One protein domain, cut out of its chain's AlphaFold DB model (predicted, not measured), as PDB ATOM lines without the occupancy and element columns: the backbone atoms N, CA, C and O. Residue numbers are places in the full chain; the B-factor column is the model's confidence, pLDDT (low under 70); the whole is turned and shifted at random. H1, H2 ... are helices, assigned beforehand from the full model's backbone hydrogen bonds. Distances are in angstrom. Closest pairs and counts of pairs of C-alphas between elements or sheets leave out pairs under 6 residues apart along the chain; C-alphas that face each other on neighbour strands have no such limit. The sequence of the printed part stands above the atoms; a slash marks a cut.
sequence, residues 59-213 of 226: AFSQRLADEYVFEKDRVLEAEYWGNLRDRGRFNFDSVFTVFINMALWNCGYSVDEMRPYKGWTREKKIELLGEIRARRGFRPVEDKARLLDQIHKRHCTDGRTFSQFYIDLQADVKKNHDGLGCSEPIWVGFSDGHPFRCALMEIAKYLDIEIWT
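What this domain is: This is residues 59 to 213 of the 226 residues of the protein "Hypothetical protein" of Vitrella brassicaformis (UniProt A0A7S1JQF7). A long helix, H1, folds back through a tight turn onto H2 as a helical hairpin, and its first residues, 59 to 64, stick out from a compact body. H2 is in the middle of that body: H3 and H5 pack on it and on each other, H4 packs on it crosswise, and H6 packs on H4. The printed part has 155 residues with six named helices, H1 to H6 in chain order, and no named strand; the class is all helix. It is compact, with a radius of gyration of the C-alphas of 15.4 A, and spans 49 by 39 by 30 A.

How they stand to each other: H1, residues 59 to 86, and H2, residues 92 to 106, form a helical hairpin at a shallow tilt of 18 degrees, opposite ways; they touch, with the closest C-alphas, those of Val 69 and Asn 106, 5.5 A apart. H2 is the hub, touching four helices. H3, residues 122 to 136, touches H2 at a steep tilt of 38 degrees, the same way, closest at C-alphas Leu 104 and Leu 129, 6.6 A. H5, residues 162 to 176, touches H2 with residues 170 to 174 alone, and H2 touches H5 with residues 92 to 96 alone, at a shallow tilt of 29 degrees, opposite ways; the closest C-alphas, those of Asp 93 and Lys 174, are 5.7 A apart. H5 touches H3 with residues 162 to 167 alone, closest at C-alphas Glu 127 and Ser 163, 5.2 A. H2, H3 and H5 are a bundle, a group of helices that touch one another. H4, residues 143 to 155, touches H2 with residues 143 to 145 alone, at a steep tilt of 58 degrees, closest at C-alphas Ala 103 and Ala 145, 4.8 A. H6, residues 197 to 206, touches H4 at a shallow tilt of 25 degrees, opposite ways, closest at C-alphas Ile 151 and Ala 199, 5.7 A. H1 is apart from H3, H4, H5 and H6. In each of the six helices every O i to N i+4 pair is within hydrogen-bond range.

Where its parts are: H1 begins at C-alpha 59 (-1.915, -52.537, 65.484) and is 40.9 A long. H2 is 20.7 A long, H3 21.6 A, H4 17.9 A, H5 21.4 A and H6 14.3 A, ending at C-alpha 206 (15.566, -29.897, 57.048).

The domain as a whole: The C-alphas of Phe 60 and Ser 191 are the farthest apart, at 49.6 A. The printed part has no cut. The links H2 to H3 and H5 to H6 are long, and residues 116 to 121 stand free. Mean pLDDT of the printed part is 77.6; residues under 70 include 67 to 79 and 176 to 193.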
ATOM      1  N   ALA A  59      -2.617 -53.535  64.661       52.38
ATOM      2  CA  ALA A  59      -1.915 -52.537  65.484       52.38
ATOM      3  C   ALA A  59      -0.407 -52.815  65.628       52.38
ATOM      4  O   ALA A  59       0.414 -51.895  65.594       52.38
ATOM      5  N   PHE A  60      -0.029 -54.091  65.757       49.38
ATOM      6  CA  PHE A  60       1.372 -54.514  65.831       49.38
ATOM      7  C   PHE A  60       2.067 -54.349  64.474       49.38
ATOM      8  O   PHE A  60       3.182 -53.827  64.410       49.38
ATOM      9  N   SER A  61       1.370 -54.672  63.379       58.12
ATOM     10  CA  SER A  61       1.890 -54.469  62.025       58.12
ATOM     11  C   SER A  61       2.056 -52.991  61.667       58.12
ATOM     12  O   SER A  61       2.959 -52.661  60.904       58.12
ATOM     13  N   GLN A  62       1.265 -52.082  62.252       58.44
ATOM     14  CA  GLN A  62       1.405 -50.646  61.993       58.44
ATOM     15  C   GLN A  62       2.612 -50.029  62.711       58.44
ATOM     16  O   GLN A  62       3.389 -49.326  62.072       58.44
ATOM     17  N   ARG A  63       2.855 -50.374  63.987       62.16
ATOM     18  CA  ARG A  63       4.099 -49.983  64.683       62.16
ATOM     19  C   ARG A  63       5.346 -50.513  63.979       62.16
ATOM     20  O   ARG A  63       6.297 -49.765  63.793       62.16
ATOM     21  N   LEU A  64       5.327 -51.776  63.550       61.94
ATOM     22  CA  LEU A  64       6.436 -52.364  62.797       61.94
ATOM     23  C   LEU A  64       6.638 -51.699  61.431       61.94
ATOM     24  O   LEU A  64       7.777 -51.553  60.991       61.94
ATOM     25  N   ALA A  65       5.558 -51.297  60.757       63.94
ATOM     26  CA  ALA A  65       5.639 -50.552  59.506       63.94
ATOM     27  C   ALA A  65       6.245 -49.156  59.713       63.94
ATOM     28  O   ALA A  65       7.047 -48.720  58.890       63.94
ATOM     29  N   ASP A  66       5.906 -48.485  60.812       71.69
ATOM     30  CA  ASP A  66       6.423 -47.162  61.161       71.69
ATOM     31  C   ASP A  66       7.906 -47.224  61.577       71.69
ATOM     32  O   ASP A  66       8.730 -46.501  61.020       71.69
ATOM     33  N   GLU A  67       8.288 -48.156  62.460       68.00
ATOM     34  CA  GLU A  67       9.697 -48.426  62.805       68.00
ATOM     35  C   GLU A  67      10.537 -48.764  61.570       68.00
ATOM     36  O   GLU A  67      11.699 -48.373  61.456       68.00
ATOM     37  N   TYR A  68       9.944 -49.484  60.617       66.19
ATOM     38  CA  TYR A  68      10.603 -49.810  59.364       66.19
ATOM     39  C   TYR A  68      10.850 -48.572  58.497       66.19
ATOM     40  O   TYR A  68      11.907 -48.496  57.875       66.19
ATOM     41  N   VAL A  69       9.927 -47.606  58.458       68.62
ATOM     42  CA  VAL A  69      10.136 -46.327  57.753       68.62
ATOM     43  C   VAL A  69      11.302 -45.553  58.375       68.62
ATOM     44  O   VAL A  69      12.187 -45.128  57.637       68.62
ATOM     45  N   PHE A  70      11.379 -45.470  59.705       68.25
ATOM     46  CA  PHE A  70      12.464 -44.753  60.382       68.25
ATOM     47  C   PHE A  70      13.845 -45.395  60.185       68.25
ATOM     48  O   PHE A  70      14.818 -44.700  59.899       68.25
ATOM     49  N   GLU A  71      13.959 -46.723  60.298       66.31
ATOM     50  CA  GLU A  71      15.256 -47.391  60.095       66.31
ATOM     51  C   GLU A  71      15.743 -47.247  58.648       66.31
ATOM     52  O   GLU A  71      16.933 -47.084  58.382       66.31
ATOM     53  N   LYS A  72      14.803 -47.273  57.702       65.94
ATOM     54  CA  LYS A  72      15.066 -47.028  56.288       65.94
ATOM     55  C   LYS A  72      15.616 -45.629  56.031       65.94
ATOM     56  O   LYS A  72      16.586 -45.516  55.288       65.94
ATOM     57  N   ASP A  73      15.010 -44.603  56.627       68.06
ATOM     58  CA  ASP A  73      15.498 -43.227  56.517       68.06
ATOM     59  C   ASP A  73      16.941 -43.121  56.992       68.06
ATOM     60  O   ASP A  73      17.795 -42.645  56.251       68.06
ATOM     61  N   ARG A  74      17.243 -43.682  58.166       69.12
ATOM     62  CA  ARG A  74      18.587 -43.628  58.748       69.12
ATOM     63  C   ARG A  74      19.655 -44.277  57.862       69.12
ATOM     64  O   ARG A  74      20.752 -43.743  57.721       69.12
ATOM     65  N   VAL A  75      19.354 -45.441  57.279       65.06
ATOM     66  CA  VAL A  75      20.296 -46.150  56.392       65.06
ATOM     67  C   VAL A  75      20.508 -45.373  55.094       65.06
ATOM     68  O   VAL A  75      21.646 -45.215  54.653       65.06
ATOM     69  N   LEU A  76      19.426 -44.875  54.495       65.94
ATOM     70  CA  LEU A  76      19.499 -44.159  53.228       65.94
ATOM     71  C   LEU A  76      20.169 -42.798  53.383       65.94
ATOM     72  O   LEU A  76      20.930 -42.425  52.505       65.94
ATOM     73  N   GLU A  77      19.925 -42.066  54.467       67.50
ATOM     74  CA  GLU A  77      20.578 -40.778  54.707       67.50
ATOM     75  C   GLU A  77      22.098 -40.946  54.768       67.50
ATOM     76  O   GLU A  77      22.815 -40.298  54.010       67.50
ATOM     77  N   ALA A  78      22.600 -41.890  55.565       66.12
ATOM     78  CA  ALA A  78      24.037 -42.134  55.648       66.12
ATOM     79  C   ALA A  78      24.644 -42.570  54.299       66.12
ATOM     80  O   ALA A  78      25.694 -42.071  53.896       66.12
ATOM     81  N   GLU A  79      23.984 -43.485  53.583       68.06
ATOM     82  CA  GLU A  79      24.509 -44.033  52.331       68.06
ATOM     83  C   GLU A  79      24.408 -43.042  51.165       68.06
ATOM     84  O   GLU A  79      25.360 -42.891  50.401       68.06
ATOM     85  N   TYR A  80      23.282 -42.347  50.999       70.00
ATOM     86  CA  TYR A  80      23.085 -41.429  49.878       70.00
ATOM     87  C   TYR A  80      23.833 -40.117  50.063       70.00
ATOM     88  O   TYR A  80      24.452 -39.657  49.103       70.00
ATOM     89  N   TRP A  81      23.815 -39.529  51.262       68.38
ATOM     90  CA  TRP A  81      24.539 -38.282  51.502       68.38
ATOM     91  C   TRP A  81      26.045 -38.508  51.455       68.38
ATOM     92  O   TRP A  81      26.733 -37.758  50.763       68.38
ATOM     93  N   GLY A  82      26.538 -39.591  52.068       64.94
ATOM     94  CA  GLY A  82      27.937 -40.005  51.942       64.94
ATOM     95  C   GLY A  82      28.346 -40.191  50.478       64.94
ATOM     96  O   GLY A  82      29.279 -39.548  50.010       64.94
ATOM     97  N   ASN A  83      27.569 -40.954  49.699       68.00
ATOM     98  CA  ASN A  83      27.864 -41.173  48.279       68.00
ATOM     99  C   ASN A  83      27.827 -39.893  47.425       68.00
ATOM    100  O   ASN A  83      28.572 -39.798  46.449       68.00
ATOM    101  N   LEU A  84      26.935 -38.940  47.718       67.62
ATOM    102  CA  LEU A  84      26.896 -37.669  46.989       67.62
ATOM    103  C   LEU A  84      28.121 -36.804  47.307       67.62
ATOM    104  O   LEU A  84      28.691 -36.227  46.378       67.62
ATOM    105  N   ARG A  85      28.548 -36.764  48.576       66.81
ATOM    106  CA  ARG A  85      29.771 -36.067  49.004       66.81
ATOM    107  C   ARG A  85      31.015 -36.687  48.377       66.81
ATOM    108  O   ARG A  85      31.762 -35.991  47.696       66.81
ATOM    109  N   ASP A  86      31.175 -38.004  48.500       67.44
ATOM    110  CA  ASP A  86      32.354 -38.740  48.017       67.44
ATOM    111  C   ASP A  86      32.557 -38.616  46.501       67.44
ATOM    112  O   ASP A  86      33.672 -38.734  45.993       67.44
ATOM    113  N   ARG A  87      31.474 -38.383  45.752       65.50
ATOM    114  CA  ARG A  87      31.510 -38.254  44.290       65.50
ATOM    115  C   ARG A  87      31.638 -36.815  43.797       65.50
ATOM    116  O   ARG A  87      31.592 -36.630  42.581       65.50
ATOM    117  N   GLY A  88      31.729 -35.819  44.685       61.22
ATOM    118  CA  GLY A  88      31.675 -34.406  44.291       61.22
ATOM    119  C   GLY A  88      30.380 -34.092  43.535       61.22
ATOM    120  O   GLY A  88      30.381 -33.446  42.492       61.22
ATOM    121  N   ARG A  89      29.260 -34.670  43.984       64.00
ATOM    122  CA  ARG A  89      27.922 -34.483  43.393       64.00
ATOM    123  C   ARG A  89      26.949 -33.887  44.401       64.00
ATOM    124  O   ARG A  89      25.740 -34.050  44.269       64.00
ATOM    125  N   PHE A  90      27.467 -33.210  45.418       68.75
ATOM    126  CA  PHE A  90      26.668 -32.524  46.423       68.75
ATOM    127  C   PHE A  90      26.191 -31.165  45.871       68.75
ATOM    128  O   PHE A  90      26.606 -30.101  46.310       68.75
ATOM    129  N   ASN A  91      25.357 -31.215  44.827       72.94
ATOM    130  CA  ASN A  91      24.653 -30.065  44.256       72.94
ATOM    131  C   ASN A  91      23.143 -30.190  44.508       72.94
ATOM    132  O   ASN A  91      22.641 -31.278  44.816       72.94
ATOM    133  N   PHE A  92      22.410 -29.083  44.370       75.06
ATOM    134  CA  PHE A  92      20.990 -29.068  44.719       75.06
ATOM    135  C   PHE A  92      20.156 -30.026  43.850       75.06
ATOM    136  O   PHE A  92      19.269 -30.691  44.379       75.06
ATOM    137  N   ASP A  93      20.462 -30.189  42.555       79.38
ATOM    138  CA  ASP A  93      19.750 -31.148  41.689       79.38
ATOM    139  C   ASP A  93      19.844 -32.584  42.226       79.38
ATOM    140  O   ASP A  93      18.846 -33.311  42.327       79.38
ATOM    141  N   SER A  94      21.054 -32.992  42.608       77.44
ATOM    142  CA  SER A  94      21.327 -34.324  43.138       77.44
ATOM    143  C   SER A  94      20.673 -34.520  44.500       77.44
ATOM    144  O   SER A  94      20.040 -35.555  44.729       77.44
ATOM    145  N   VAL A  95      20.759 -33.516  45.375       78.94
ATOM    146  CA  VAL A  95      20.144 -33.543  46.706       78.94
ATOM    147  C   VAL A  95      18.629 -33.595  46.624       78.94
ATOM    148  O   VAL A  95      18.014 -34.469  47.234       78.94
ATOM    149  N   PHE A  96      18.023 -32.750  45.794       84.19
ATOM    150  CA  PHE A  96      16.586 -32.758  45.566       84.19
ATOM    151  C   PHE A  96      16.119 -34.094  44.980       84.19
ATOM    152  O   PHE A  96      15.139 -34.681  45.437       84.19
ATOM    153  N   THR A  97      16.863 -34.646  44.018       84.31
ATOM    154  CA  THR A  97      16.556 -35.957  43.431       84.31
ATOM    155  C   THR A  97      16.597 -37.079  44.473       84.31
ATOM    156  O   THR A  97      15.716 -37.944  44.486       84.31
ATOM    157  N   VAL A  98      17.609 -37.093  45.345       82.19
ATOM    158  CA  VAL A  98      17.700 -38.061  46.447       82.19
ATOM    159  C   VAL A  98      16.545 -37.873  47.424       82.19
ATOM    160  O   VAL A  98      15.907 -38.859  47.795       82.19
ATOM    161  N   PHE A  99      16.211 -36.629  47.757       86.44
ATOM    162  CA  PHE A  99      15.109 -36.303  48.652       86.44
ATOM    163  C   PHE A  99      13.763 -36.843  48.144       86.44
ATOM    164  O   PHE A  99      13.031 -37.490  48.893       86.44
ATOM    165  N   ILE A 100      13.468 -36.682  46.847       90.62
ATOM    166  CA  ILE A 100      12.272 -37.262  46.209       90.62
ATOM    167  C   ILE A 100      12.265 -38.798  46.299       90.62
ATOM    168  O   ILE A 100      11.225 -39.394  46.589       90.62
ATOM    169  N   ASN A 101      13.412 -39.457  46.086       86.56
ATOM    170  CA  ASN A 101      13.501 -40.917  46.216       86.56
ATOM    171  C   ASN A 101      13.211 -41.375  47.651       86.56
ATOM    172  O   ASN A 101      12.486 -42.352  47.841       86.56
ATOM    173  N   MET A 102      13.758 -40.676  48.649       84.31
ATOM    174  CA  MET A 102      13.518 -40.974  50.061       84.31
ATOM    175  C   MET A 102      12.044 -40.769  50.425       84.31
ATOM    176  O   MET A 102      11.434 -41.667  50.996       84.31
ATOM    177  N   ALA A 103      11.428 -39.667  49.987       89.94
ATOM    178  CA  ALA A 103      10.010 -39.399  50.223       89.94
ATOM    179  C   ALA A 103       9.098 -40.514  49.670       89.94
ATOM    180  O   ALA A 103       8.176 -40.973  50.352       89.94
ATOM    181  N   LEU A 104       9.371 -41.013  48.457       88.88
ATOM    182  CA  LEU A 104       8.649 -42.164  47.901       88.88
ATOM    183  C   LEU A 104       8.919 -43.450  48.676       88.88
ATOM    184  O   LEU A 104       8.023 -44.281  48.860       88.88
ATOM    185  N   TRP A 105      10.146 -43.623  49.146       84.06
ATOM    186  CA  TRP A 105      10.515 -44.776  49.943       84.06
ATOM    187  C   TRP A 105       9.798 -44.799  51.302       84.06
ATOM    188  O   TRP A 105       9.317 -45.867  51.705       84.06
ATOM    189  N   ASN A 106       9.611 -43.646  51.963       85.50
ATOM    190  CA  ASN A 106       8.771 -43.533  53.167       85.50
ATOM    191  C   ASN A 106       7.314 -43.899  52.870       85.50
ATOM    192  O   ASN A 106       6.641 -44.536  53.682       85.50
ATOM    193  N   CYS A 107       6.846 -43.576  51.663       84.88
ATOM    194  CA  CYS A 107       5.518 -43.954  51.186       84.88
ATOM    195  C   CYS A 107       5.379 -45.447  50.820       84.88
ATOM    196  O   CYS A 107       4.294 -45.867  50.411       84.88
ATOM    197  N   GLY A 108       6.438 -46.254  50.973       79.38
ATOM    198  CA  GLY A 108       6.416 -47.712  50.804       79.38
ATOM    199  C   GLY A 108       7.041 -48.239  49.508       79.38
ATOM    200  O   GLY A 108       7.081 -49.459  49.310       79.38
ATOM    201  N   TYR A 109       7.564 -47.365  48.646       81.81
ATOM    202  CA  TYR A 109       8.192 -47.754  47.379       81.81
ATOM    203  C   TYR A 109       9.655 -48.174  47.571       81.81
ATOM    204  O   TYR A 109      10.290 -47.840  48.568       81.81
ATOM    205  N   SER A 110      10.202 -48.945  46.628       72.38
ATOM    206  CA  SER A 110      11.610 -49.362  46.669       72.38
ATOM    207  C   SER A 110      12.468 -48.611  45.654       72.38
ATOM    208  O   SER A 110      12.154 -48.562  44.476       72.38
ATOM    209  N   VAL A 111      13.612 -48.102  46.093       66.81
ATOM    210  CA  VAL A 111      14.727 -47.529  45.331       66.81
ATOM    211  C   VAL A 111      15.171 -48.508  44.258       66.81
ATOM    212  O   VAL A 111      15.423 -48.084  43.135       66.81
ATOM    213  N   ASP A 112      15.214 -49.810  44.557       66.38
ATOM    214  CA  ASP A 112      15.576 -50.830  43.569       66.38
ATOM    215  C   ASP A 112      14.544 -50.939  42.442       66.38
ATOM    216  O   ASP A 112      14.874 -51.337  41.323       66.38
ATOM    217  N   GLU A 113      13.286 -50.591  42.717       69.50
ATOM    218  CA  GLU A 113      12.221 -50.474  41.720       69.50
ATOM    219  C   GLU A 113      12.284 -49.115  41.006       69.50
ATOM    220  O   GLU A 113      12.126 -49.079  39.792       69.50
ATOM    221  N   MET A 114      12.642 -48.037  41.711       71.56
ATOM    222  CA  MET A 114      12.708 -46.650  41.222       71.56
ATOM    223  C   MET A 114      13.956 -46.304  40.380       71.56
ATOM    224  O   MET A 114      14.352 -45.134  40.279       71.56
ATOM    225  N   ARG A 115      14.608 -47.303  39.774       72.56
ATOM    226  CA  ARG A 115      15.840 -47.115  38.990       72.56
ATOM    227  C   ARG A 115      15.538 -46.631  37.559       72.56
ATOM    228  O   ARG A 115      14.558 -47.092  36.973       72.56
ATOM    229  N   PRO A 116      16.395 -45.789  36.942       68.69
ATOM    230  CA  PRO A 116      16.137 -45.227  35.609       68.69
ATOM    231  C   PRO A 116      15.869 -46.275  34.521       68.69
ATOM    232  O   PRO A 116      14.933 -46.134  33.743       68.69
ATOM    233  N   TYR A 117      16.620 -47.381  34.516       69.38
ATOM    234  CA  TYR A 117      16.444 -48.467  33.540       69.38
ATOM    235  C   TYR A 117      15.117 -49.231  33.687       69.38
ATOM    236  O   TYR A 117      14.748 -49.992  32.799       69.38
ATOM    237  N   LYS A 118      14.383 -49.034  34.791       73.69
ATOM    238  CA  LYS A 118      13.012 -49.530  34.980       73.69
ATOM    239  C   LYS A 118      11.954 -48.514  34.524       73.69
ATOM    240  O   LYS A 118      10.784 -48.662  34.855       73.69
ATOM    241  N   GLY A 119      12.353 -47.466  33.796       77.12
ATOM    242  CA  GLY A 119      11.451 -46.452  33.243       77.12
ATOM    243  C   GLY A 119      11.003 -45.379  34.239       77.12
ATOM    244  O   GLY A 119      10.066 -44.634  33.939       77.12
ATOM    245  N   TRP A 120      11.650 -45.301  35.406       83.62
ATOM    246  CA  TRP A 120      11.390 -44.290  36.429       83.62
ATOM    247  C   TRP A 120      12.177 -43.014  36.143       83.62
ATOM    248  O   TRP A 120      13.357 -42.907  36.488       83.62
ATOM    249  N   THR A 121      11.506 -42.044  35.530       88.19
ATOM    250  CA  THR A 121      12.022 -40.677  35.397       88.19
ATOM    251  C   THR A 121      11.824 -39.909  36.703       88.19
ATOM    252  O   THR A 121      11.186 -40.406  37.636       88.19
ATOM    253  N   ARG A 122      12.413 -38.716  36.816       87.62
ATOM    254  CA  ARG A 122      12.275 -37.901  38.030       87.62
ATOM    255  C   ARG A 122      10.863 -37.308  38.136       87.62
ATOM    256  O   ARG A 122      10.266 -37.342  39.205       87.62
ATOM    257  N   GLU A 123      10.288 -36.931  37.004       91.44
ATOM    258  CA  GLU A 123       8.922 -36.427  36.864       91.44
ATOM    259  C   GLU A 123       7.912 -37.482  37.320       91.44
ATOM    260  O   GLU A 123       7.110 -37.208  38.204       91.44
ATOM    261  N   LYS A 124       8.043 -38.735  36.855       91.88
ATOM    262  CA  LYS A 124       7.176 -39.846  37.295       91.88
ATOM    263  C   LYS A 124       7.196 -40.064  38.805       91.88
ATOM    264  O   LYS A 124       6.199 -40.469  39.398       91.88
ATOM    265  N   LYS A 125       8.343 -39.828  39.447       92.62
ATOM    266  CA  LYS A 125       8.468 -39.945  40.906       92.62
ATOM    267  C   LYS A 125       7.690 -38.840  41.615       92.62
ATOM    268  O   LYS A 125       6.985 -39.109  42.584       92.62
ATOM    269  N   ILE A 126       7.807 -37.613  41.117       95.38
ATOM    270  CA  ILE A 126       7.083 -36.450  41.636       95.38
ATOM    271  C   ILE A 126       5.572 -36.612  41.417       95.38
ATOM    272  O   ILE A 126       4.793 -36.399  42.345       95.38
ATOM    273  N   GLU A 127       5.159 -37.051  40.227       95.38
ATOM    274  CA  GLU A 127       3.761 -37.342  39.894       95.38
ATOM    275  C   GLU A 127       3.160 -38.351  40.868       95.38
ATOM    276  O   GLU A 127       2.113 -38.087  41.456       95.38
ATOM    277  N   LEU A 128       3.873 -39.447  41.128       94.69
ATOM    278  CA  LEU A 128       3.430 -40.472  42.061       94.69
ATOM    279  C   LEU A 128       3.277 -39.948  43.499       94.69
ATOM    280  O   LEU A 128       2.326 -40.319  44.188       94.69
ATOM    281  N   LEU A 129       4.169 -39.069  43.970       95.88
ATOM    282  CA  LEU A 129       3.979 -38.391  45.260       95.88
ATOM    283  C   LEU A 129       2.697 -37.549  45.259       95.88
ATOM    284  O   LEU A 129       1.930 -37.597  46.224       95.88
ATOM    285  N   GLY A 130       2.435 -36.828  44.167       95.94
ATOM    286  CA  GLY A 130       1.194 -36.081  43.969       95.94
ATOM    287  C   GLY A 130      -0.052 -36.971  44.004       95.94
ATOM    288  O   GLY A 130      -1.034 -36.627  44.664       95.94
ATOM    289  N   GLU A 131      -0.007 -38.145  43.376       95.31
ATOM    290  CA  GLU A 131      -1.095 -39.131  43.406       95.31
ATOM    291  C   GLU A 131      -1.333 -39.691  44.812       95.31
ATOM    292  O   GLU A 131      -2.476 -39.789  45.265       95.31
ATOM    293  N   ILE A 132      -0.267 -40.035  45.545       94.69
ATOM    294  CA  ILE A 132      -0.363 -40.525  46.929       94.69
ATOM    295  C   ILE A 132      -1.021 -39.464  47.812       94.69
ATOM    296  O   ILE A 132      -1.954 -39.781  48.562       94.69
ATOM    297  N   ARG A 133      -0.570 -38.211  47.683       95.62
ATOM    298  CA  ARG A 133      -1.141 -37.055  48.374       95.62
ATOM    299  C   ARG A 133      -2.631 -36.918  48.082       95.62
ATOM    300  O   ARG A 133      -3.410 -36.817  49.023       95.62
ATOM    301  N   ALA A 134      -3.025 -36.940  46.809       93.75
ATOM    302  CA  ALA A 134      -4.419 -36.780  46.402       93.75
ATOM    303  C   ALA A 134      -5.309 -37.935  46.888       93.75
ATOM    304  O   ALA A 134      -6.445 -37.712  47.295       93.75
ATOM    305  N   ARG A 135      -4.787 -39.166  46.880       93.88
ATOM    306  CA  ARG A 135      -5.545 -40.370  47.239       93.88
ATOM    307  C   ARG A 135      -5.755 -40.536  48.742       93.88
ATOM    308  O   ARG A 135      -6.821 -40.981  49.152       93.88
ATOM    309  N   ARG A 136      -4.726 -40.284  49.560       92.81
ATOM    310  CA  ARG A 136      -4.770 -40.579  51.008       92.81
ATOM    311  C   ARG A 136      -4.080 -39.558  51.913       92.81
ATOM    312  O   ARG A 136      -4.115 -39.723  53.129       92.81
ATOM    313  N   GLY A 137      -3.423 -38.547  51.349       91.94
ATOM    314  CA  GLY A 137      -2.509 -37.686  52.096       91.94
ATOM    315  C   GLY A 137      -1.272 -38.431  52.621       91.94
ATOM    316  O   GLY A 137      -1.149 -39.657  52.518       91.94
ATOM    317  N   PHE A 138      -0.334 -37.680  53.193       94.06
ATOM    318  CA  PHE A 138       0.883 -38.246  53.775       94.06
ATOM    319  C   PHE A 138       0.702 -38.551  55.264       94.06
ATOM    320  O   PHE A 138       0.170 -37.738  56.023       94.06
ATOM    321  N   ARG A 139       1.151 -39.736  55.684       88.62
ATOM    322  CA  ARG A 139       1.091 -40.193  57.079       88.62
ATOM    323  C   ARG A 139       2.114 -39.446  57.938       88.62
ATOM    324  O   ARG A 139       3.121 -38.989  57.407       88.62
ATOM    325  N   PRO A 140       1.927 -39.371  59.268       86.06
ATOM    326  CA  PRO A 140       2.859 -38.676  60.156       86.06
ATOM    327  C   PRO A 140       4.320 -39.114  60.023       86.06
ATOM    328  O   PRO A 140       5.189 -38.249  60.081       86.06
ATOM    329  N   VAL A 141       4.550 -40.412  59.794       81.81
ATOM    330  CA  VAL A 141       5.871 -41.041  59.613       81.81
ATOM    331  C   VAL A 141       6.490 -40.819  58.230       81.81
ATOM    332  O   VAL A 141       7.644 -41.154  58.017       81.81
ATOM    333  N   GLU A 142       5.736 -40.277  57.270       89.38
ATOM    334  CA  GLU A 142       6.210 -39.951  55.917       89.38
ATOM    335  C   GLU A 142       6.719 -38.505  55.895       89.38
ATOM    336  O   GLU A 142       6.197 -37.646  55.183       89.38
ATOM    337  N   ASP A 143       7.682 -38.211  56.759       88.25
ATOM    338  CA  ASP A 143       8.090 -36.858  57.131       88.25
ATOM    339  C   ASP A 143       8.635 -36.027  55.959       88.25
ATOM    340  O   ASP A 143       8.220 -34.880  55.794       88.25
ATOM    341  N   LYS A 144       9.454 -36.609  55.078       89.19
ATOM    342  CA  LYS A 144       9.975 -35.947  53.869       89.19
ATOM    343  C   LYS A 144       8.858 -35.605  52.887       89.19
ATOM    344  O   LYS A 144       8.792 -34.491  52.372       89.19
ATOM    345  N   ALA A 145       7.915 -36.524  52.679       93.00
ATOM    346  CA  ALA A 145       6.740 -36.265  51.847       93.00
ATOM    347  C   ALA A 145       5.829 -35.191  52.472       93.00
ATOM    348  O   ALA A 145       5.313 -34.313  51.777       93.00
ATOM    349  N   ARG A 146       5.682 -35.202  53.803       94.12
ATOM    350  CA  ARG A 146       4.971 -34.155  54.545       94.12
ATOM    351  C   ARG A 146       5.662 -32.801  54.463       94.12
ATOM    352  O   ARG A 146       4.955 -31.799  54.388       94.12
ATOM    353  N   LEU A 147       6.993 -32.753  54.480       92.94
ATOM    354  CA  LEU A 147       7.740 -31.516  54.277       92.94
ATOM    355  C   LEU A 147       7.420 -30.940  52.895       92.94
ATOM    356  O   LEU A 147       7.045 -29.775  52.803       92.94
ATOM    357  N   LEU A 148       7.447 -31.768  51.845       94.94
ATOM    358  CA  LEU A 148       7.076 -31.333  50.495       94.94
ATOM    359  C   LEU A 148       5.631 -30.812  50.432       94.94
ATOM    360  O   LEU A 148       5.353 -29.816  49.767       94.94
ATOM    361  N   ASP A 149       4.684 -31.447  51.125       95.69
ATOM    362  CA  ASP A 149       3.305 -30.944  51.174       95.69
ATOM    363  C   ASP A 149       3.196 -29.597  51.904       95.69
ATOM    364  O   ASP A 149       2.464 -28.713  51.462       95.69
ATOM    365  N   GLN A 150       3.937 -29.411  52.999       94.75
ATOM    366  CA  GLN A 150       3.962 -28.146  53.740       94.75
ATOM    367  C   GLN A 150       4.584 -27.017  52.919       94.75
ATOM    368  O   GLN A 150       4.008 -25.934  52.850       94.75
ATOM    369  N   ILE A 151       5.714 -27.288  52.267       93.94
ATOM    370  CA  ILE A 151       6.390 -26.345  51.376       93.94
ATOM    371  C   ILE A 151       5.457 -25.938  50.237       93.94
ATOM    372  O   ILE A 151       5.277 -24.746  49.999       93.94
ATOM    373  N   HIS A 152       4.799 -26.906  49.586       95.12
ATOM    374  CA  HIS A 152       3.834 -26.622  48.520       95.12
ATOM    375  C   HIS A 152       2.707 -25.717  49.029       95.12
ATOM    376  O   HIS A 152       2.445 -24.677  48.439       95.12
ATOM    377  N   LYS A 153       2.095 -26.045  50.171       93.06
ATOM    378  CA  LYS A 153       1.003 -25.248  50.758       93.06
ATOM    379  C   LYS A 153       1.409 -23.825  51.150       93.06
ATOM    380  O   LYS A 153       0.555 -22.945  51.130       93.06
ATOM    381  N   ARG A 154       2.662 -23.606  51.559       91.69
ATOM    382  CA  ARG A 154       3.157 -22.289  51.994       91.69
ATOM    383  C   ARG A 154       3.628 -21.418  50.836       91.69
ATOM    384  O   ARG A 154       3.381 -20.220  50.859       91.69
ATOM    385  N   HIS A 155       4.308 -22.016  49.859       89.19
ATOM    386  CA  HIS A 155       5.075 -21.273  48.851       89.19
ATOM    387  C   HIS A 155       4.470 -21.331  47.450       89.19
ATOM    388  O   HIS A 155       4.799 -20.501  46.612       89.19
ATOM    389  N   CYS A 156       3.558 -22.266  47.177       89.12
ATOM    390  CA  CYS A 156       2.843 -22.317  45.905       89.12
ATOM    391  C   CYS A 156       1.598 -21.418  45.956       89.12
ATOM    392  O   CYS A 156       0.484 -21.886  46.188       89.12
ATOM    393  N   THR A 157       1.778 -20.114  45.735       83.50
ATOM    394  CA  THR A 157       0.685 -19.121  45.775       83.50
ATOM    395  C   THR A 157      -0.049 -18.948  44.441       83.50
ATOM    396  O   THR A 157      -1.079 -18.285  44.392       83.50
ATOM    397  N   ASP A 158       0.468 -19.531  43.360       88.00
ATOM    398  CA  ASP A 158      -0.013 -19.359  41.979       88.00
ATOM    399  C   ASP A 158      -0.992 -20.450  41.506       88.00
ATOM    400  O   ASP A 158      -1.401 -20.473  40.346       88.00
ATOM    401  N   GLY A 159      -1.388 -21.359  42.401       87.75
ATOM    402  CA  GLY A 159      -2.384 -22.393  42.121       87.75
ATOM    403  C   GLY A 159      -1.868 -23.618  41.362       87.75
ATOM    404  O   GLY A 159      -2.671 -24.498  41.041       87.75
ATOM    405  N   ARG A 160      -0.557 -23.735  41.100       94.81
ATOM    406  CA  ARG A 160       0.007 -24.962  40.515       94.81
ATOM    407  C   ARG A 160      -0.284 -26.187  41.384       94.81
ATOM    408  O   ARG A 160      -0.291 -26.143  42.619       94.81
ATOM    409  N   THR A 161      -0.491 -27.325  40.724       95.56
ATOM    410  CA  THR A 161      -0.623 -28.609  41.423       95.56
ATOM    411  C   THR A 161       0.689 -28.966  42.122       95.56
ATOM    412  O   THR A 161       1.754 -28.464  41.767       95.56
ATOM    413  N   PHE A 162       0.620 -29.865  43.109       95.75
ATOM    414  CA  PHE A 162       1.811 -30.355  43.813       95.75
ATOM    415  C   PHE A 162       2.875 -30.866  42.835       95.75
ATOM    416  O   PHE A 162       4.035 -30.479  42.925       95.75
ATOM    417  N   SER A 163       2.464 -31.705  41.880       96.69
ATOM    418  CA  SER A 163       3.388 -32.292  40.914       96.69
ATOM    419  C   SER A 163       3.982 -31.230  39.995       96.69
ATOM    420  O   SER A 163       5.194 -31.208  39.817       96.69
ATOM    421  N   GLN A 164       3.154 -30.312  39.479       96.06
ATOM    422  CA  GLN A 164       3.626 -29.246  38.594       96.06
ATOM    423  C   GLN A 164       4.647 -28.346  39.295       96.06
ATOM    424  O   GLN A 164       5.710 -28.089  38.746       96.06
ATOM    425  N   PHE A 165       4.366 -27.933  40.533       95.50
ATOM    426  CA  PHE A 165       5.269 -27.092  41.317       95.50
ATOM    427  C   PHE A 165       6.670 -27.708  41.456       95.50
ATOM    428  O   PHE A 165       7.669 -27.028  41.236       95.50
ATOM    429  N   TYR A 166       6.751 -29.001  41.787       94.94
ATOM    430  CA  TYR A 166       8.036 -29.673  41.983       94.94
ATOM    431  C   TYR A 166       8.728 -30.092  40.685       94.94
ATOM    432  O   TYR A 166       9.957 -30.140  40.662       94.94
ATOM    433  N   ILE A 167       7.979 -30.363  39.613       94.75
ATOM    434  CA  ILE A 167       8.549 -30.569  38.275       94.75
ATOM    435  C   ILE A 167       9.191 -29.269  37.779       94.75
ATOM    436  O   ILE A 167      10.327 -29.299  37.311       94.75
ATOM    437  N   ASP A 168       8.515 -28.129  37.946       92.62
ATOM    438  CA  ASP A 168       9.054 -26.823  37.557       92.62
ATOM    439  C   ASP A 168      10.301 -26.470  38.377       92.62
ATOM    440  O   ASP A 168      11.315 -26.065  37.813       92.62
ATOM    441  N   LEU A 169      10.253 -26.675  39.700       89.81
ATOM    442  CA  LEU A 169      11.400 -26.475  40.589       89.81
ATOM    443  C   LEU A 169      12.586 -27.344  40.158       89.81
ATOM    444  O   LEU A 169      13.714 -26.867  40.094       89.81
ATOM    445  N   GLN A 170      12.343 -28.613  39.832       88.75
ATOM    446  CA  GLN A 170      13.386 -29.513  39.353       88.75
ATOM    447  C   GLN A 170      13.981 -29.067  38.016       88.75
ATOM    448  O   GLN A 170      15.198 -29.131  37.842       88.75
ATOM    449  N   ALA A 171      13.142 -28.657  37.066       87.69
ATOM    450  CA  ALA A 171      13.601 -28.172  35.772       87.69
ATOM    451  C   ALA A 171      14.465 -26.914  35.927       87.69
ATOM    452  O   ALA A 171      15.501 -26.801  35.272       87.69
ATOM    453  N   ASP A 172      14.069 -26.012  36.824       83.69
ATOM    454  CA  ASP A 172      14.812 -24.798  37.137       83.69
ATOM    455  C   ASP A 172      16.167 -25.106  37.788       83.69
ATOM    456  O   ASP A 172      17.210 -24.692  37.279       83.69
ATOM    457  N   VAL A 173      16.173 -25.939  38.831       79.19
ATOM    458  CA  VAL A 173      17.409 -26.352  39.504       79.19
ATOM    459  C   VAL A 173      18.358 -27.043  38.528       79.19
ATOM    460  O   VAL A 173      19.552 -26.760  38.526       79.19
ATOM    461  N   LYS A 174      17.840 -27.930  37.673       78.56
ATOM    462  CA  LYS A 174      18.653 -28.600  36.660       78.56
ATOM    463  C   LYS A 174      19.247 -27.599  35.674       78.56
ATOM    464  O   LYS A 174      20.392 -27.758  35.299       78.56
ATOM    465  N   LYS A 175      18.496 -26.588  35.240       76.12
ATOM    466  CA  LYS A 175      18.986 -25.585  34.287       76.12
ATOM    467  C   LYS A 175      20.067 -24.686  34.894       76.12
ATOM    468  O   LYS A 175      21.034 -24.373  34.209       76.12
ATOM    469  N   ASN A 176      19.889 -24.269  36.146       65.00
ATOM    470  CA  ASN A 176      20.720 -23.244  36.783       65.00
ATOM    471  C   ASN A 176      21.876 -23.827  37.621       65.00
ATOM    472  O   ASN A 176      22.801 -23.103  37.976       65.00
ATOM    473  N   HIS A 177      21.847 -25.130  37.921       61.78
ATOM    474  CA  HIS A 177      22.852 -25.815  38.744       61.78
ATOM    475  C   HIS A 177      23.360 -27.129  38.114       61.78
ATOM    476  O   HIS A 177      23.783 -28.034  38.841       61.78
ATOM    477  N   ASP A 178      23.331 -27.253  36.777       52.44
ATOM    478  CA  ASP A 178      23.995 -28.359  36.061       52.44
ATOM    479  C   ASP A 178      25.522 -28.169  36.135       52.44
ATOM    480  O   ASP A 178      26.140 -27.524  35.291       52.44
ATOM    481  N   GLY A 179      26.142 -28.668  37.203       51.16
ATOM    482  CA  GLY A 179      27.576 -28.515  37.446       51.16
ATOM    483  C   GLY A 179      28.139 -29.556  38.414       51.16
ATOM    484  O   GLY A 179      27.396 -30.233  39.134       51.16
ATOM    485  N   LEU A 180      29.470 -29.699  38.420       47.31
ATOM    486  CA  LEU A 180      30.196 -30.504  39.411       47.31
ATOM    487  C   LEU A 180      29.830 -29.999  40.816       47.31
ATOM    488  O   LEU A 180      29.905 -28.805  41.084       47.31
ATOM    489  N   GLY A 181      29.384 -30.895  41.695       51.44
ATOM    490  CA  GLY A 181      29.089 -30.538  43.080       51.44
ATOM    491  C   GLY A 181      30.377 -30.325  43.876       51.44
ATOM    492  O   GLY A 181      31.413 -30.921  43.582       51.44
ATOM    493  N   CYS A 182      30.311 -29.503  44.916       51.28
ATOM    494  CA  CYS A 182      31.395 -29.370  45.886       51.28
ATOM    495  C   CYS A 182      31.291 -30.474  46.951       51.28
ATOM    496  O   CYS A 182      30.262 -31.133  47.074       51.28
ATOM    497  N   SER A 183      32.364 -30.720  47.703       50.53
ATOM    498  CA  SER A 183      32.350 -31.670  48.828       50.53
ATOM    499  C   SER A 183      31.557 -31.148  50.026       50.53
ATOM    500  O   SER A 183      31.044 -31.961  50.783       50.53
ATOM    501  N   GLU A 184      31.475 -29.822  50.165       54.19
ATOM    502  CA  GLU A 184      30.569 -29.016  50.991       54.19
ATOM    503  C   GLU A 184      31.059 -27.564  50.945       54.19
ATOM    504  O   GLU A 184      32.267 -27.358  50.769       54.19
ATOM    505  N   PRO A 185      30.172 -26.570  51.109       56.75
ATOM    506  CA  PRO A 185      28.708 -26.649  51.273       56.75
ATOM    507  C   PRO A 185      27.941 -26.692  49.939       56.75
ATOM    508  O   PRO A 185      28.555 -26.677  48.869       56.75
ATOM    509  N   ILE A 186      26.599 -26.806  49.975       61.84
ATOM    510  CA  ILE A 186      25.807 -26.762  48.732       61.84
ATOM    511  C   ILE A 186      25.697 -25.320  48.278       61.84
ATOM    512  O   ILE A 186      25.068 -24.481  48.926       61.84
ATOM    513  N   TRP A 187      26.262 -25.066  47.106       58.41
ATOM    514  CA  TRP A 187      26.060 -23.809  46.423       58.41
ATOM    515  C   TRP A 187      24.672 -23.772  45.785       58.41
ATOM    516  O   TRP A 187      24.285 -24.669  45.028       58.41
ATOM    517  N   VAL A 188      23.924 -22.727  46.117       60.03
ATOM    518  CA  VAL A 188      22.588 -22.473  45.601       60.03
ATOM    519  C   VAL A 188      22.531 -21.004  45.185       60.03
ATOM    520  O   VAL A 188      22.054 -20.146  45.930       60.03
ATOM    521  N   GLY A 189      23.054 -20.704  43.998       55.44
ATOM    522  CA  GLY A 189      22.972 -19.367  43.417       55.44
ATOM    523  C   GLY A 189      21.551 -19.011  43.004       55.44
ATOM    524  O   GLY A 189      21.110 -19.341  41.904       55.44
ATOM    525  N   PHE A 190      20.822 -18.357  43.904       62.59
ATOM    526  CA  PHE A 190      19.585 -17.670  43.565       62.59
ATOM    527  C   PHE A 190      19.683 -16.210  43.955       62.59
ATOM    528  O   PHE A 190      20.044 -15.878  45.085       62.59
ATOM    529  N   SER A 191      19.236 -15.358  43.041       60.91
ATOM    530  CA  SER A 191      18.936 -13.972  43.346       60.91
ATOM    531  C   SER A 191      17.786 -13.863  44.347       60.91
ATOM    532  O   SER A 191      16.854 -14.683  44.389       60.91
ATOM    533  N   ASP A 192      17.824 -12.801  45.143       58.03
ATOM    534  CA  ASP A 192      16.688 -12.402  45.955       58.03
ATOM    535  C   ASP A 192      15.460 -12.157  45.056       58.03
ATOM    536  O   ASP A 192      15.497 -11.406  44.081       58.03
ATOM    537  N   GLY A 193      14.367 -12.867  45.358       66.19
ATOM    538  CA  GLY A 193      13.135 -12.884  44.559       66.19
ATOM    539  C   GLY A 193      12.919 -14.134  43.697       66.19
ATOM    540  O   GLY A 193      11.858 -14.258  43.084       66.19
ATOM    541  N   HIS A 194      13.862 -15.085  43.665       74.00
ATOM    542  CA  HIS A 194      13.677 -16.325  42.906       74.00
ATOM    543  C   HIS A 194      12.443 -17.125  43.391       74.00
ATOM    544  O   HIS A 194      12.319 -17.387  44.596       74.00
ATOM    545  N   PRO A 195      11.544 -17.576  42.488       77.06
ATOM    546  CA  PRO A 195      10.229 -18.124  42.849       77.06
ATOM    547  C   PRO A 195      10.287 -19.396  43.704       77.06
ATOM    548  O   PRO A 195       9.331 -19.708  44.409       77.06
ATOM    549  N   PHE A 196      11.403 -20.126  43.671       82.62
ATOM    550  CA  PHE A 196      11.580 -21.357  44.443       82.62
ATOM    551  C   PHE A 196      12.500 -21.209  45.659       82.62
ATOM    552  O   PHE A 196      12.629 -22.160  46.427       82.62
ATOM    553  N   ARG A 197      13.105 -20.033  45.889       79.88
ATOM    554  CA  ARG A 197      14.114 -19.823  46.946       79.88
ATOM    555  C   ARG A 197      13.643 -20.341  48.303       79.88
ATOM    556  O   ARG A 197      14.331 -21.135  48.932       79.88
ATOM    557  N   CYS A 198      12.442 -19.956  48.736       83.31
ATOM    558  CA  CYS A 198      11.908 -20.361  50.039       83.31
ATOM    559  C   CYS A 198      11.728 -21.881  50.173       83.31
ATOM    560  O   CYS A 198      12.052 -22.447  51.215       83.31
ATOM    561  N   ALA A 199      11.266 -22.553  49.115       84.88
ATOM    562  CA  ALA A 199      11.104 -24.004  49.108       84.88
ATOM    563  C   ALA A 199      12.450 -24.728  49.248       84.88
ATOM    564  O   ALA A 199      12.577 -25.688  50.005       84.88
ATOM    565  N   LEU A 200      13.463 -24.231  48.545       79.69
ATOM    566  CA  LEU A 200      14.799 -24.814  48.510       79.69
ATOM    567  C   LEU A 200      15.521 -24.610  49.852       79.69
ATOM    568  O   LEU A 200      16.103 -25.555  50.383       79.69
ATOM    569  N   MET A 201      15.372 -23.424  50.456       80.31
ATOM    570  CA  MET A 201      15.860 -23.126  51.808       80.31
ATOM    571  C   MET A 201      15.219 -24.029  52.873       80.31
ATOM    572  O   MET A 201      15.914 -24.495  53.773       80.31
ATOM    573  N   GLU A 202      13.909 -24.303  52.793       86.19
ATOM    574  CA  GLU A 202      13.249 -25.212  53.744       86.19
ATOM    575  C   GLU A 202      13.749 -26.659  53.613       86.19
ATOM    576  O   GLU A 202      13.967 -27.317  54.633       86.19
ATOM    577  N   ILE A 203      13.982 -27.144  52.388       83.25
ATOM    578  CA  ILE A 203      14.544 -28.485  52.149       83.25
ATOM    579  C   ILE A 203      15.963 -28.581  52.708       83.25
ATOM    580  O   ILE A 203      16.264 -29.518  53.442       83.25
ATOM    581  N   ALA A 204      16.826 -27.611  52.408       78.56
ATOM    582  CA  ALA A 204      18.200 -27.635  52.897       78.56
ATOM    583  C   ALA A 204      18.279 -27.517  54.421       78.56
ATOM    584  O   ALA A 204      19.026 -28.262  55.046       78.56
ATOM    585  N   LYS A 205      17.447 -26.662  55.031       80.31
ATOM    586  CA  LYS A 205      17.354 -26.551  56.491       80.31
ATOM    587  C   LYS A 205      16.929 -27.867  57.138       80.31
ATOM    588  O   LYS A 205      17.451 -28.219  58.188       80.31
ATOM    589  N   TYR A 206      15.977 -28.585  56.541       81.00
ATOM    590  CA  TYR A 206      15.566 -29.897  57.048       81.00
ATOM    591  C   TYR A 206      16.709 -30.921  56.976       81.00
ATOM    592  O   TYR A 206      16.813 -31.781  57.844       81.00
ATOM    593  N   LEU A 207      17.569 -30.813  55.965       74.06
ATOM    594  CA  LEU A 207      18.721 -31.692  55.766       74.06
ATOM    595  C   LEU A 207      19.983 -31.248  56.520       74.06
ATOM    596  O   LEU A 207      21.014 -31.896  56.366       74.06
ATOM    597  N   ASP A 208      19.909 -30.168  57.305       73.00
ATOM    598  CA  ASP A 208      21.057 -29.538  57.974       73.00
ATOM    599  C   ASP A 208      22.214 -29.223  57.007       73.00
ATOM    600  O   ASP A 208      23.392 -29.420  57.292       73.00
ATOM    601  N   ILE A 209      21.854 -28.773  55.803       70.81
ATOM    602  CA  ILE A 209      22.803 -28.403  54.761       70.81
ATOM    603  C   ILE A 209      23.028 -26.897  54.815       70.81
ATOM    604  O   ILE A 209      22.088 -26.110  54.663       70.81
ATOM    605  N   GLU A 210      24.287 -26.498  54.963       66.81
ATOM    606  CA  GLU A 210      24.693 -25.112  54.778       66.81
ATOM    607  C   GLU A 210      24.500 -24.711  53.305       66.81
ATOM    608  O   GLU A 210      24.994 -25.380  52.390       66.81
ATOM    609  N   ILE A 211      23.734 -23.638  53.081       65.81
ATOM    610  CA  ILE A 211      23.530 -23.041  51.760       65.81
ATOM    611  C   ILE A 211      24.445 -21.835  51.628       65.81
ATOM    612  O   ILE A 211      24.382 -20.922  52.452       65.81
ATOM    613  N   TRP A 212      25.205 -21.789  50.538       65.00
ATOM    614  CA  TRP A 212      25.861 -20.566  50.091       65.00
ATOM    615  C   TRP A 212      25.061 -19.915  48.972       65.00
ATOM    616  O   TRP A 212      24.692 -20.577  47.998       65.00
ATOM    617  N   THR A 213      24.792 -18.621  49.132       62.25
ATOM    618  CA  THR A 213      24.156 -17.770  48.123       62.25
ATOM    619  C   THR A 213      25.195 -16.879  47.446       62.25
ATOM    620  O   THR A 213      26.276 -16.643  47.992       62.25
TER     621      THR A 213